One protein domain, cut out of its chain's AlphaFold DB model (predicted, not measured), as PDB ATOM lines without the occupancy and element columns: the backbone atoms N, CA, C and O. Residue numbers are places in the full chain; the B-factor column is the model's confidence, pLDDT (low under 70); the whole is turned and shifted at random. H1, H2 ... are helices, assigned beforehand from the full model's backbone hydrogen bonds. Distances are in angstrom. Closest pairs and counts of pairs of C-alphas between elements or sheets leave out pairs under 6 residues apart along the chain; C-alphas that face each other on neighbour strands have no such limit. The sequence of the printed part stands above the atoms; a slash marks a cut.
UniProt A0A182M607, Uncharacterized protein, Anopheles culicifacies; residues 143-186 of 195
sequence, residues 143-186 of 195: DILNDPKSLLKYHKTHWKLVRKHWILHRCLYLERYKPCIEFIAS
ATOM      1  N   ASP A 143     -21.534  73.642  -1.639       67.38
ATOM      2  CA  ASP A 143     -21.977  74.309  -0.409       67.38
ATOM      3  C   ASP A 143     -22.978  75.455  -0.651       67.38
ATOM      4  O   ASP A 143     -23.794  75.779   0.211       67.38
ATOM      5  N   ILE A 144     -22.938  76.081  -1.831       68.94
ATOM      6  CA  ILE A 144     -23.801  77.210  -2.205       68.94
ATOM      7  C   ILE A 144     -25.111  76.718  -2.833       68.94
ATOM      8  O   ILE A 144     -26.120  77.418  -2.761       68.94
ATOM      9  N   LEU A 145     -25.120  75.524  -3.434       70.38
ATOM     10  CA  LEU A 145     -26.307  74.945  -4.074       70.38
ATOM     11  C   LEU A 145     -27.363  74.503  -3.054       70.38
ATOM     12  O   LEU A 145     -28.555  74.560  -3.350       70.38
ATOM     13  N   ASN A 146     -26.932  74.124  -1.851       77.69
ATOM     14  CA  ASN A 146     -27.816  73.613  -0.806       77.69
ATOM     15  C   ASN A 146     -28.488  74.716   0.035       77.69
ATOM     16  O   ASN A 146     -29.516  74.457   0.659       77.69
ATOM     17  N   ASP A 147     -27.960  75.950   0.034       84.69
ATOM     18  CA  ASP A 147     -28.554  77.095   0.741       84.69
ATOM     19  C   ASP A 147     -28.991  78.217  -0.228       84.69
ATOM     20  O   ASP A 147     -28.148  78.939  -0.783       84.69
ATOM     21  N   PRO A 148     -30.306  78.470  -0.379       83.62
ATOM     22  CA  PRO A 148     -30.816  79.497  -1.285       83.62
ATOM     23  C   PRO A 148     -30.351  80.919  -0.927       83.62
ATOM     24  O   PRO A 148     -30.237  81.775  -1.812       83.62
ATOM     25  N   LYS A 149     -30.052  81.209   0.348       87.44
ATOM     26  CA  LYS A 149     -29.555  82.535   0.759       87.44
ATOM     27  C   LYS A 149     -28.117  82.750   0.297       87.44
ATOM     28  O   LYS A 149     -27.788  83.824  -0.224       87.44
ATOM     29  N   SER A 150     -27.279  81.731   0.447       84.12
ATOM     30  CA  SER A 150     -25.898  81.729  -0.037       84.12
ATOM     31  C   SER A 150     -25.837  81.813  -1.561       84.12
ATOM     32  O   SER A 150     -25.081  82.631  -2.096       84.12
ATOM     33  N   LEU A 151     -26.719  81.095  -2.265       85.31
ATOM     34  CA  LEU A 151     -26.861  81.181  -3.720       85.31
ATOM     35  C   LEU A 151     -27.213  82.597  -4.186       85.31
ATOM     36  O   LEU A 151     -26.568  83.154  -5.080       85.31
ATOM     37  N   LEU A 152     -28.187  83.241  -3.537       88.12
ATOM     38  CA  LEU A 152     -28.572  84.612  -3.869       88.12
ATOM     39  C   LEU A 152     -27.424  85.608  -3.637       88.12
ATOM     40  O   LEU A 152     -27.229  86.536  -4.430       88.12
ATOM     41  N   LYS A 153     -26.646  85.432  -2.563       88.94
ATOM     42  CA  LYS A 153     -25.468  86.265  -2.268       88.94
ATOM     43  C   LYS A 153     -24.377  86.081  -3.327       88.94
ATOM     44  O   LYS A 153     -23.819  87.077  -3.807       88.94
ATOM     45  N   TYR A 154     -24.124  84.844  -3.744       87.12
ATOM     46  CA  TYR A 154     -23.201  84.526  -4.832       87.12
ATOM     47  C   TYR A 154     -23.647  85.164  -6.157       87.12
ATOM     48  O   TYR A 154     -22.884  85.899  -6.780       87.12
ATOM     49  N   HIS A 155     -24.915  85.024  -6.546       87.06
ATOM     50  CA  HIS A 155     -25.418  85.656  -7.770       87.06
ATOM     51  C   HIS A 155     -25.326  87.183  -7.733       87.06
ATOM     52  O   HIS A 155     -24.896  87.799  -8.710       87.06
ATOM     53  N   LYS A 156     -25.678  87.817  -6.608       90.88
ATOM     54  CA  LYS A 156     -25.562  89.277  -6.456       90.88
ATOM     55  C   LYS A 156     -24.122  89.756  -6.631       90.88
ATOM     56  O   LYS A 156     -23.898  90.792  -7.255       90.88
ATOM     57  N   THR A 157     -23.152  89.040  -6.072       88.44
ATOM     58  CA  THR A 157     -21.731  89.402  -6.194       88.44
ATOM     59  C   THR A 157     -21.206  89.149  -7.604       88.44
ATOM     60  O   THR A 157     -20.589  90.044  -8.185       88.44
ATOM     61  N   HIS A 158     -21.547  88.007  -8.201       86.00
ATOM     62  CA  HIS A 158     -21.197  87.669  -9.578       86.00
ATOM     63  C   HIS A 158     -21.704  88.718 -10.577       86.00
ATOM     64  O   HIS A 158     -20.921  89.295 -11.331       86.00
ATOM     65  N   TRP A 159     -22.996  89.054 -10.540       89.00
ATOM     66  CA  TRP A 159     -23.574  90.031 -11.468       89.00
ATOM     67  C   TRP A 159     -23.034  91.450 -11.268       89.00
ATOM     68  O   TRP A 159     -22.877  92.193 -12.240       89.00
ATOM     69  N   LYS A 160     -22.676  91.831 -10.034       92.94
ATOM     70  CA  LYS A 160     -21.953  93.087  -9.782       92.94
ATOM     71  C   LYS A 160     -20.589  93.098 -10.474       92.94
ATOM     72  O   LYS A 160     -20.231  94.116 -11.065       92.94
ATOM     73  N   LEU A 161     -19.844  91.994 -10.429       89.62
ATOM     74  CA  LEU A 161     -18.545  91.875 -11.094       89.62
ATOM     75  C   LEU A 161     -18.687  91.921 -12.620       89.62
ATOM     76  O   LEU A 161     -17.993  92.697 -13.273       89.62
ATOM     77  N   VAL A 162     -19.640  91.169 -13.176       85.31
ATOM     78  CA  VAL A 162     -19.957  91.195 -14.613       85.31
ATOM     79  C   VAL A 162     -20.279  92.618 -15.065       85.31
ATOM     80  O   VAL A 162     -19.729  93.091 -16.059       85.31
ATOM     81  N   ARG A 163     -21.104  93.347 -14.302       86.56
ATOM     82  CA  ARG A 163     -21.430  94.745 -14.607       86.56
ATOM     83  C   ARG A 163     -20.194  95.646 -14.580       86.56
ATOM     84  O   ARG A 163     -20.053  96.485 -15.464       86.56
ATOM     85  N   LYS A 164     -19.289  95.471 -13.609       86.62
ATOM     86  CA  LYS A 164     -18.020  96.219 -13.555       86.62
ATOM     87  C   LYS A 164     -17.145  95.943 -14.779       86.62
ATOM     88  O   LYS A 164     -16.686  96.893 -15.403       86.62
ATOM     89  N   HIS A 165     -16.959  94.676 -15.155       86.00
ATOM     90  CA  HIS A 165     -16.179  94.309 -16.343       86.00
ATOM     91  C   HIS A 165     -16.798  94.854 -17.630       86.00
ATOM     92  O   HIS A 165     -16.078  95.358 -18.486       86.00
ATOM     93  N   TRP A 166     -18.126  94.814 -17.753       82.19
ATOM     94  CA  TRP A 166     -18.829  95.399 -18.890       82.19
ATOM     95  C   TRP A 166     -18.599  96.911 -19.004       82.19
ATOM     96  O   TRP A 166     -18.297  97.410 -20.087       82.19
ATOM     97  N   ILE A 167     -18.710  97.640 -17.888       82.94
ATOM     98  CA  ILE A 167     -18.446  99.084 -17.847       82.94
ATOM     99  C   ILE A 167     -16.994  99.363 -18.237       82.94
ATOM    100  O   ILE A 167     -16.763 100.187 -19.116       82.94
ATOM    101  N   LEU A 168     -16.035  98.638 -17.654       84.25
ATOM    102  CA  LEU A 168     -14.614  98.794 -17.964       84.25
ATOM    103  C   LEU A 168     -14.331  98.542 -19.449       84.25
ATOM    104  O   LEU A 168     -13.698  99.368 -20.100       84.25
ATOM    105  N   HIS A 169     -14.848  97.442 -20.000       77.62
ATOM    106  CA  HIS A 169     -14.711  97.126 -21.418       77.62
ATOM    107  C   HIS A 169     -15.288  98.242 -22.293       77.62
ATOM    108  O   HIS A 169     -14.654  98.658 -23.255       77.62
ATOM    109  N   ARG A 170     -16.470  98.769 -21.948       74.00
ATOM    110  CA  ARG A 170     -17.085  99.879 -22.683       74.00
ATOM    111  C   ARG A 170     -16.250 101.157 -22.595       74.00
ATOM    112  O   ARG A 170     -16.104 101.824 -23.611       74.00
ATOM    113  N   CYS A 171     -15.708 101.492 -21.427       75.00
ATOM    114  CA  CYS A 171     -14.828 102.646 -21.251       75.00
ATOM    115  C   CYS A 171     -13.565 102.516 -22.108       75.00
ATOM    116  O   CYS A 171     -13.295 103.408 -22.903       75.00
ATOM    117  N   LEU A 172     -12.865 101.381 -22.027       76.00
ATOM    118  CA  LEU A 172     -11.664 101.109 -22.826       76.00
ATOM    119  C   LEU A 172     -11.957 101.097 -24.330       76.00
ATOM    120  O   LEU A 172     -11.186 101.623 -25.131       76.00
ATOM    121  N   TYR A 173     -13.093 100.518 -24.725       72.62
ATOM    122  CA  TYR A 173     -13.544 100.525 -26.110       72.62
ATOM    123  C   TYR A 173     -13.765 101.963 -26.591       72.62
ATOM    124  O   TYR A 173     -13.213 102.363 -27.610       72.62
ATOM    125  N   LEU A 174     -14.527 102.768 -25.846       73.69
ATOM    126  CA  LEU A 174     -14.788 104.163 -26.206       73.69
ATOM    127  C   LEU A 174     -13.517 105.016 -26.213       73.69
ATOM    128  O   LEU A 174     -13.375 105.860 -27.089       73.69
ATOM    129  N   GLU A 175     -12.582 104.774 -25.298       72.00
ATOM    130  CA  GLU A 175     -11.286 105.451 -25.263       72.00
ATOM    131  C   GLU A 175     -10.455 105.147 -26.514       72.00
ATOM    132  O   GLU A 175      -9.959 106.064 -27.166       72.00
ATOM    133  N   ARG A 176     -10.398 103.876 -26.934       71.19
ATOM    134  CA  ARG A 176      -9.699 103.464 -28.161       71.19
ATOM    135  C   ARG A 176     -10.236 104.161 -29.413       71.19
ATOM    136  O   ARG A 176      -9.474 104.434 -30.339       71.19
ATOM    137  N   TYR A 177     -11.538 104.436 -29.455       67.81
ATOM    138  CA  TYR A 177     -12.192 105.094 -30.589       67.81
ATOM    139  C   TYR A 177     -12.449 106.584 -30.370       67.81
ATOM    140  O   TYR A 177     -13.028 107.223 -31.248       67.81
ATOM    141  N   LYS A 178     -11.988 107.162 -29.256       73.06
ATOM    142  CA  LYS A 178     -12.150 108.586 -28.951       73.06
ATOM    143  C   LYS A 178     -11.650 109.487 -30.092       73.06
ATOM    144  O   LYS A 178     -12.444 110.319 -30.527       73.06
ATOM    145  N   PRO A 179     -10.464 109.258 -30.698       69.81
ATOM    146  CA  PRO A 179     -10.014 110.065 -31.837       69.81
ATOM    147  C   PRO A 179     -10.933 109.950 -33.061       69.81
ATOM    148  O   PRO A 179     -11.124 110.909 -33.799       69.81
ATOM    149  N   CYS A 180     -11.543 108.780 -33.277       67.50
ATOM    150  CA  CYS A 180     -12.477 108.557 -34.382       67.50
ATOM    151  C   CYS A 180     -13.806 109.285 -34.152       67.50
ATOM    152  O   CYS A 180     -14.375 109.840 -35.089       67.50
ATOM    153  N   ILE A 181     -14.298 109.286 -32.912       71.75
ATOM    154  CA  ILE A 181     -15.525 109.987 -32.521       71.75
ATOM    155  C   ILE A 181     -15.316 111.503 -32.615       71.75
ATOM    156  O   ILE A 181     -16.155 112.193 -33.186       71.75
ATOM    157  N   GLU A 182     -14.183 112.011 -32.123       72.19
ATOM    158  CA  GLU A 182     -13.803 113.425 -32.234       72.19
ATOM    159  C   GLU A 182     -13.651 113.855 -33.698       72.19
ATOM    160  O   GLU A 182     -14.165 114.901 -34.090       72.19
ATOM    161  N   PHE A 183     -13.040 113.015 -34.538       69.56
ATOM    162  CA  PHE A 183     -12.940 113.270 -35.972       69.56
ATOM    163  C   PHE A 183     -14.319 113.390 -36.637       69.56
ATOM    164  O   PHE A 183     -14.569 114.367 -37.345       69.56
ATOM    165  N   ILE A 184     -15.241 112.459 -36.364       71.69
ATOM    166  CA  ILE A 184     -16.616 112.504 -36.894       71.69
ATOM    167  C   ILE A 184     -17.352 113.758 -36.403       71.69
ATOM    168  O   ILE A 184     -18.012 114.428 -37.195       71.69
ATOM    169  N   ALA A 185     -17.216 114.112 -35.122       71.69
ATOM    170  CA  ALA A 185     -17.840 115.308 -34.560       71.69
ATOM    171  C   ALA A 185     -17.287 116.600 -35.184       71.69
ATOM    172  O   ALA A 185     -18.052 117.510 -35.484       71.69
ATOM    173  N   SER A 186     -15.977 116.665 -35.447       71.50
ATOM    174  CA  SER A 186     -15.341 117.826 -36.086       71.50
ATOM    175  C   SER A 186     -15.740 118.018 -37.555       71.50
ATOM    176  O   SER A 186     -15.669 119.129 -38.073       71.50
TER     177      SER A 186
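AT A GLANCE: This is residues 143 to 186 of the 195 residues of an uncharacterized protein of Anopheles culicifacies (UniProt A0A182M607). A single long helix, H1, makes the length of a thin rod, with a short lead-in, residues 143 to 147, at one end and a short second helix, H2, turning off at the other. Residues 145 to 150, of which 148 to 150 belong to H1, and residues 155 to 186, of which 155 to 176 belong to H1 and 178 to 186 to H2, stand free. The printed part has 44 residues, with two named helices in the order H1, H2 and no named strand; the class is all helix. It is extended, with a radius of gyration of the C-alphas of 18.2 A and spans of 57 by 13 by 8 A.

IN THESE COORDINATES: After Asp 147, H1 runs from Pro 148, C-alpha at (-30.816, 79.497, -1.285), to Arg 176, 41.7 A in length. H2, residues 178 to 186, measures 12.1 A and ends at C-alpha 186, (-15.341, 117.826, -36.086).

HOW THE PARTS SIT: Tyr 177 alone forms the tight link, and H1 and H2 meet only through their link. In both helices every O i to N i+4 pair is within hydrogen-bond range.

THE WHOLE: The two C-alphas farthest apart, of Asn 146 and Ser 186, are 57.9 A apart. The printed part has no cut. Its mean pLDDT is 79.3, with residues 143 to 144, 177, 179 to 180 and 183 under 70.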